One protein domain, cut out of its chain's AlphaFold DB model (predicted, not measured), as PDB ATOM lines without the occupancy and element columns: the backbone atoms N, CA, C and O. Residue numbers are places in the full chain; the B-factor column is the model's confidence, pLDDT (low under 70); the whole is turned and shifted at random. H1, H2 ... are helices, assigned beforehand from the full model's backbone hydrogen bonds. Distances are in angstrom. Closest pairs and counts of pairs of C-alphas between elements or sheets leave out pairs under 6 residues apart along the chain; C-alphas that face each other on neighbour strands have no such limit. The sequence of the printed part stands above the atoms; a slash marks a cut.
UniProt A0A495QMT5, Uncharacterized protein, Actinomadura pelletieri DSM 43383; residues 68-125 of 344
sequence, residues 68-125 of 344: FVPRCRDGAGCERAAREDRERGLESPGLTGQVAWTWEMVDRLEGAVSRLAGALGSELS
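What this domain is: This is residues 68 to 125 of the 344 residues of an uncharacterized protein of Actinomadura pelletieri DSM 43383 (UniProt A0A495QMT5). A long helix, H2, and a shorter one, H1, meet near their ends as a V, and residues 105 to 125, of which 105 to 124 belong to H2, stick out free. At the other end of H1, residues 68 to 77 form a hook with no named element. The printed part has 58 residues, with H1 before H2, and is all helix with no named strand. It is flat, spanning 45 by 31 by 10 A, and only just loose, close to extended, with a radius of gyration of the C-alphas of 15.2 A.

How they stand to each other: H2, residues 95 to 124, touches H1, residues 78 to 90, through its residues 96 to 101 and residues 86 to 90 of H1 alone. The closest C-alphas, of Leu 90 and Gly 97, are 4.5 A apart. The helices run opposite ways at a steep tilt of 56 degrees. Every O i to N i+4 pair is within hydrogen-bond range in H1 and H2.

Where its parts are: H2 measures 42.0 A, from C-alpha 95 at (123.755, 88.897, 113.870) to C-alpha 124 at (116.944, 127.009, 130.087). H1 measures 18.0 A, beginning at C-alpha 78 at (108.456, 105.237, 101.395).

The domain as a whole: The farthest C-alphas, of Pro 93 and Ser 125, are 46.6 A apart. The printed part has no cut, and the link from H1 to H2 is tight. The model's pLDDT is under 70 at residues 74 to 76.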
ATOM      1  N   PHE A  68     113.773 116.737 111.488       76.62
ATOM      2  CA  PHE A  68     113.841 116.521 110.047       76.62
ATOM      3  C   PHE A  68     112.966 115.332 109.637       76.62
ATOM      4  O   PHE A  68     112.994 114.280 110.274       76.62
ATOM      5  N   VAL A  69     112.216 115.500 108.550       81.25
ATOM      6  CA  VAL A  69     111.374 114.461 107.957       81.25
ATOM      7  C   VAL A  69     112.184 113.760 106.858       81.25
ATOM      8  O   VAL A  69     112.351 114.322 105.774       81.25
ATOM      9  N   PRO A  70     112.698 112.534 107.079       81.06
ATOM     10  CA  PRO A  70     113.652 111.921 106.154       81.06
ATOM     11  C   PRO A  70     113.029 111.362 104.883       81.06
ATOM     12  O   PRO A  70     113.716 111.143 103.883       81.06
ATOM     13  N   ARG A  71     111.732 111.056 104.937       83.00
ATOM     14  CA  ARG A  71     111.006 110.350 103.883       83.00
ATOM     15  C   ARG A  71     109.627 110.970 103.701       83.00
ATOM     16  O   ARG A  71     109.046 111.477 104.653       83.00
ATOM     17  N   CYS A  72     109.108 110.936 102.478       84.31
ATOM     18  CA  CYS A  72     107.773 111.447 102.181       84.31
ATOM     19  C   CYS A  72     106.686 110.565 102.809       84.31
ATOM     20  O   CYS A  72     106.710 109.339 102.655       84.31
ATOM     21  N   ARG A  73     105.710 111.209 103.459       78.50
ATOM     22  CA  ARG A  73     104.534 110.556 104.051       78.50
ATOM     23  C   ARG A  73     103.475 110.198 103.000       78.50
ATOM     24  O   ARG A  73     102.872 109.134 103.079       78.50
ATOM     25  N   ASP A  74     103.340 111.036 101.967       68.44
ATOM     26  CA  ASP A  74     102.175 111.012 101.064       68.44
ATOM     27  C   ASP A  74     102.461 110.475  99.645       68.44
ATOM     28  O   ASP A  74     101.543 110.244  98.863       68.44
ATOM     29  N   GLY A  75     103.727 110.231  99.282       55.09
ATOM     30  CA  GLY A  75     104.109 109.749  97.949       55.09
ATOM     31  C   GLY A  75     104.802 108.390  97.996       55.09
ATOM     32  O   GLY A  75     105.914 108.297  98.495       55.09
ATOM     33  N   ALA A  76     104.185 107.347  97.436       60.03
ATOM     34  CA  ALA A  76     104.785 106.016  97.234       60.03
ATOM     35  C   ALA A  76     105.163 105.218  98.504       60.03
ATOM     36  O   ALA A  76     106.007 104.329  98.442       60.03
ATOM     37  N   GLY A  77     104.546 105.510  99.655       76.25
ATOM     38  CA  GLY A  77     104.672 104.676 100.855       76.25
ATOM     39  C   GLY A  77     106.097 104.525 101.390       76.25
ATOM     40  O   GLY A  77     106.342 103.592 102.137       76.25
ATOM     41  N   CYS A  78     107.041 105.405 101.044       81.44
ATOM     42  CA  CYS A  78     108.456 105.237 101.395       81.44
ATOM     43  C   CYS A  78     108.711 105.167 102.908       81.44
ATOM     44  O   CYS A  78     109.633 104.483 103.338       81.44
ATOM     45  N   GLU A  79     107.905 105.849 103.726       80.88
ATOM     46  CA  GLU A  79     107.954 105.699 105.185       80.88
ATOM     47  C   GLU A  79     107.496 104.301 105.635       80.88
ATOM     48  O   GLU A  79     108.105 103.711 106.526       80.88
ATOM     49  N   ARG A  80     106.463 103.759 104.978       81.81
ATOM     50  CA  ARG A  80     105.927 102.415 105.224       81.81
ATOM     51  C   ARG A  80     106.881 101.332 104.726       81.81
ATOM     52  O   ARG A  80     107.236 100.474 105.512       81.81
ATOM     53  N   ALA A  81     107.387 101.435 103.499       81.50
ATOM     54  CA  ALA A  81     108.390 100.529 102.942       81.50
ATOM     55  C   ALA A  81     109.672 100.519 103.790       81.50
ATOM     56  O   ALA A  81     110.188  99.462 104.122       81.50
ATOM     57  N   ALA A  82     110.136 101.686 104.251       79.12
ATOM     58  CA  ALA A  82     111.267 101.758 105.174       79.12
ATOM     59  C   ALA A  82     110.943 101.249 106.591       79.12
ATOM     60  O   ALA A  82     111.860 100.959 107.356       79.12
ATOM     61  N   ARG A  83     109.669 101.209 107.001       80.94
ATOM     62  CA  ARG A  83     109.243 100.547 108.241       80.94
ATOM     63  C   ARG A  83     109.234  99.027 108.046       80.94
ATOM     64  O   ARG A  83     109.844  98.346 108.852       80.94
ATOM     65  N   GLU A  84     108.661  98.536 106.952       83.44
ATOM     66  CA  GLU A  84     108.638  97.115 106.579       83.44
ATOM     67  C   GLU A  84     110.056  96.544 106.401       83.44
ATOM     68  O   GLU A  84     110.341  95.455 106.880       83.44
ATOM     69  N   ASP A  85     110.984  97.282 105.781       79.06
ATOM     70  CA  ASP A  85     112.399  96.882 105.689       79.06
ATOM     71  C   ASP A  85     113.084  96.805 107.058       79.06
ATOM     72  O   ASP A  85     113.911  95.923 107.288       79.06
ATOM     73  N   ARG A  86     112.734  97.707 107.983       77.88
ATOM     74  CA  ARG A  86     113.246  97.673 109.360       77.88
ATOM     75  C   ARG A  86     112.668  96.498 110.142       77.88
ATOM     76  O   ARG A  86     113.429  95.806 110.801       77.88
ATOM     77  N   GLU A  87     111.368  96.239 110.023       81.56
ATOM     78  CA  GLU A  87     110.693  95.081 110.625       81.56
ATOM     79  C   GLU A  87     111.279  93.763 110.091       81.56
ATOM     80  O   GLU A  87     111.681  92.912 110.880       81.56
ATOM     81  N   ARG A  88     111.494  93.644 108.772       82.56
ATOM     82  CA  ARG A  88     112.211  92.504 108.164       82.56
ATOM     83  C   ARG A  88     113.643  92.356 108.681       82.56
ATOM     84  O   ARG A  88     114.123  91.241 108.884       82.56
ATOM     85  N   GLY A  89     114.340  93.472 108.880       77.56
ATOM     86  CA  GLY A  89     115.678  93.492 109.469       77.56
ATOM     87  C   GLY A  89     115.687  92.994 110.916       77.56
ATOM     88  O   GLY A  89     116.574  92.229 111.277       77.56
ATOM     89  N   LEU A  90     114.684  93.370 111.714       79.69
ATOM     90  CA  LEU A  90     114.509  92.953 113.111       79.69
ATOM     91  C   LEU A  90     114.160  91.463 113.244       79.69
ATOM     92  O   LEU A  90     114.635  90.801 114.164       79.69
ATOM     93  N   GLU A  91     113.371  90.929 112.314       83.50
ATOM     94  CA  GLU A  91     112.964  89.516 112.270       83.50
ATOM     95  C   GLU A  91     114.024  88.595 111.637       83.50
ATOM     96  O   GLU A  91     113.877  87.370 111.640       83.50
ATOM     97  N   SER A  92     115.113  89.157 111.102       81.62
ATOM     98  CA  SER A  92     116.181  88.382 110.470       81.62
ATOM     99  C   SER A  92     116.985  87.585 111.513       81.62
ATOM    100  O   SER A  92     117.532  88.172 112.449       81.62
ATOM    101  N   PRO A  93     117.130  86.255 111.367       78.31
ATOM    102  CA  PRO A  93     117.851  85.440 112.339       78.31
ATOM    103  C   PRO A  93     119.357  85.755 112.355       78.31
ATOM    104  O   PRO A  93     119.975  86.018 111.323       78.31
ATOM    105  N   GLY A  94     119.967  85.675 113.541       86.38
ATOM    106  CA  GLY A  94     121.413  85.843 113.732       86.38
ATOM    107  C   GLY A  94     121.862  87.291 113.971       86.38
ATOM    108  O   GLY A  94     121.119  88.113 114.505       86.38
ATOM    109  N   LEU A  95     123.114  87.598 113.607       83.75
ATOM    110  CA  LEU A  95     123.755  88.897 113.870       83.75
ATOM    111  C   LEU A  95     123.018  90.075 113.210       83.75
ATOM    112  O   LEU A  95     122.997  91.166 113.770       83.75
ATOM    113  N   THR A  96     122.376  89.859 112.059       81.62
ATOM    114  CA  THR A  96     121.642  90.907 111.333       81.62
ATOM    115  C   THR A  96     120.448  91.436 112.134       81.62
ATOM    116  O   THR A  96     120.299  92.650 112.248       81.62
ATOM    117  N   GLY A  97     119.658  90.555 112.763       84.38
ATOM    118  CA  GLY A  97     118.550  90.956 113.638       84.38
ATOM    119  C   GLY A  97     119.013  91.611 114.935       84.38
ATOM    120  O   GLY A  97     118.420  92.593 115.376       84.38
ATOM    121  N   GLN A  98     120.128  91.146 115.514       86.00
ATOM    122  CA  GLN A  98     120.726  91.794 116.687       86.00
ATOM    123  C   GLN A  98     121.195  93.220 116.371       86.00
ATOM    124  O   GLN A  98     120.944  94.124 117.163       86.00
ATOM    125  N   VAL A  99     121.822  93.437 115.209       89.31
ATOM    126  CA  VAL A  99     122.219  94.773 114.741       89.31
ATOM    127  C   VAL A  99     120.993  95.646 114.461       89.31
ATOM    128  O   VAL A  99     120.970  96.808 114.850       89.31
ATOM    129  N   ALA A 100     119.944  95.109 113.836       83.62
ATOM    130  CA  ALA A 100     118.708  95.861 113.614       83.62
ATOM    131  C   ALA A 100     118.043  96.287 114.938       83.62
ATOM    132  O   ALA A 100     117.596  97.428 115.066       83.62
ATOM    133  N   TRP A 101     118.036  95.408 115.944       89.44
ATOM    134  CA  TRP A 101     117.473  95.700 117.264       89.44
ATOM    135  C   TRP A 101     118.293  96.736 118.038       89.44
ATOM    136  O   TRP A 101     117.726  97.638 118.659       89.44
ATOM    137  N   THR A 102     119.628  96.668 117.977       90.56
ATOM    138  CA  THR A 102     120.477  97.693 118.600       90.56
ATOM    139  C   THR A 102     120.273  99.059 117.953       90.56
ATOM    140  O   THR A 102     120.185 100.046 118.682       90.56
ATOM    141  N   TRP A 103     120.098  99.132 116.629       89.31
ATOM    142  CA  TRP A 103     119.745 100.380 115.940       89.31
ATOM    143  C   TRP A 103     118.386 100.943 116.373       89.31
ATOM    144  O   TRP A 103     118.278 102.145 116.602       89.31
ATOM    145  N   GLU A 104     117.359 100.110 116.568       88.50
ATOM    146  CA  GLU A 104     116.065 100.587 117.079       88.50
ATOM    147  C   GLU A 104     116.186 101.165 118.500       88.50
ATOM    148  O   GLU A 104     115.575 102.184 118.835       88.50
ATOM    149  N   MET A 105     116.997 100.536 119.353       91.19
ATOM    150  CA  MET A 105     117.242 101.048 120.697       91.19
ATOM    151  C   MET A 105     118.000 102.384 120.673       91.19
ATOM    152  O   MET A 105     117.678 103.269 121.468       91.19
ATOM    153  N   VAL A 106     118.939 102.559 119.734       94.06
ATOM    154  CA  VAL A 106     119.615 103.842 119.478       94.06
ATOM    155  C   VAL A 106     118.604 104.910 119.054       94.06
ATOM    156  O   VAL A 106     118.554 105.954 119.696       94.06
ATOM    157  N   ASP A 107     117.719 104.634 118.093       87.94
ATOM    158  CA  ASP A 107     116.669 105.575 117.665       87.94
ATOM    159  C   ASP A 107     115.750 105.993 118.834       87.94
ATOM    160  O   ASP A 107     115.374 107.163 118.981       87.94
ATOM    161  N   ARG A 108     115.380 105.051 119.718       91.50
ATOM    162  CA  ARG A 108     114.579 105.362 120.919       91.50
ATOM    163  C   ARG A 108     115.338 106.252 121.901       91.50
ATOM    164  O   ARG A 108     114.730 107.167 122.469       91.50
ATOM    165  N   LEU A 109     116.628 105.989 122.105       96.25
ATOM    166  CA  LEU A 109     117.497 106.814 122.942       96.25
ATOM    167  C   LEU A 109     117.651 108.213 122.347       96.25
ATOM    168  O   LEU A 109     117.452 109.186 123.066       96.25
ATOM    169  N   GLU A 110     117.890 108.338 121.045       92.25
ATOM    170  CA  GLU A 110     117.960 109.625 120.347       92.25
ATOM    171  C   GLU A 110     116.646 110.411 120.456       92.25
ATOM    172  O   GLU A 110     116.648 111.619 120.712       92.25
ATOM    173  N   GLY A 111     115.500 109.731 120.358       89.81
ATOM    174  CA  GLY A 111     114.190 110.335 120.591       89.81
ATOM    175  C   GLY A 111     113.985 110.803 122.039       89.81
ATOM    176  O   GLY A 111     113.399 111.862 122.272       89.81
ATOM    177  N   ALA A 112     114.468 110.042 123.027       95.06
ATOM    178  CA  ALA A 112     114.440 110.442 124.435       95.06
ATOM    179  C   ALA A 112     115.372 111.633 124.706       95.06
ATOM    180  O   ALA A 112     114.950 112.592 125.355       95.06
ATOM    181  N   VAL A 113     116.584 111.616 124.142       95.19
ATOM    182  CA  VAL A 113     117.551 112.721 124.191       95.19
ATOM    183  C   VAL A 113     116.963 113.973 123.550       95.19
ATOM    184  O   VAL A 113     117.064 115.043 124.133       95.19
ATOM    185  N   SER A 114     116.266 113.857 122.418       89.00
ATOM    186  CA  SER A 114     115.630 114.999 121.747       89.00
ATOM    187  C   SER A 114     114.500 115.615 122.577       89.00
ATOM    188  O   SER A 114     114.394 116.836 122.667       89.00
ATOM    189  N   ARG A 115     113.673 114.794 123.240       93.25
ATOM    190  CA  ARG A 115     112.637 115.292 124.165       93.25
ATOM    191  C   ARG A 115     113.244 115.952 125.400       93.25
ATOM    192  O   ARG A 115     112.772 117.010 125.806       93.25
ATOM    193  N   LEU A 116     114.297 115.361 125.963       95.56
ATOM    194  CA  LEU A 116     115.052 115.945 127.072       95.56
ATOM    195  C   LEU A 116     115.710 117.265 126.666       95.56
ATOM    196  O   LEU A 116     115.606 118.235 127.405       95.56
ATOM    197  N   ALA A 117     116.320 117.332 125.483       91.44
ATOM    198  CA  ALA A 117     116.920 118.544 124.941       91.44
ATOM    199  C   ALA A 117     115.868 119.629 124.676       91.44
ATOM    200  O   ALA A 117     116.122 120.793 124.963       91.44
ATOM    201  N   GLY A 118     114.671 119.266 124.198       88.19
ATOM    202  CA  GLY A 118     113.549 120.193 124.039       88.19
ATOM    203  C   GLY A 118     113.016 120.718 125.376       88.19
ATOM    204  O   GLY A 118     112.827 121.923 125.532       88.19
ATOM    205  N   ALA A 119     112.841 119.838 126.366       92.88
ATOM    206  CA  ALA A 119     112.431 120.220 127.716       92.88
ATOM    207  C   ALA A 119     113.481 121.124 128.383       92.88
ATOM    208  O   ALA A 119     113.150 122.225 128.821       92.88
ATOM    209  N   LEU A 120     114.758 120.724 128.365       93.56
ATOM    210  CA  LEU A 120     115.880 121.523 128.865       93.56
ATOM    211  C   LEU A 120     116.013 122.840 128.106       93.56
ATOM    212  O   LEU A 120     116.211 123.870 128.733       93.56
ATOM    213  N   GLY A 121     115.850 122.839 126.785       90.12
ATOM    214  CA  GLY A 121     115.859 124.044 125.964       90.12
ATOM    215  C   GLY A 121     114.734 125.002 126.346       90.12
ATOM    216  O   GLY A 121     114.969 126.198 126.460       90.12
ATOM    217  N   SER A 122     113.530 124.496 126.627       89.62
ATOM    218  CA  SER A 122     112.399 125.324 127.064       89.62
ATOM    219  C   SER A 122     112.581 125.891 128.479       89.62
ATOM    220  O   SER A 122     112.246 127.051 128.720       89.62
ATOM    221  N   GLU A 123     113.179 125.117 129.386       93.44
ATOM    222  CA  GLU A 123     113.452 125.495 130.776       93.44
ATOM    223  C   GLU A 123     114.660 126.437 130.908       93.44
ATOM    224  O   GLU A 123     114.647 127.358 131.726       93.44
ATOM    225  N   LEU A 124     115.710 126.214 130.112       94.06
ATOM    226  CA  LEU A 124     116.944 127.009 130.087       94.06
ATOM    227  C   LEU A 124     116.891 128.164 129.081       94.06
ATOM    228  O   LEU A 124     117.789 129.004 129.078       94.06
ATOM    229  N   SER A 125     115.853 128.241 128.242       93.38
ATOM    230  CA  SER A 125     115.600 129.431 127.429       93.38
ATOM    231  C   SER A 125     115.448 130.663 128.323       93.38
ATOM    232  O   SER A 125     114.969 130.559 129.454       93.38
TER     233      SER A 125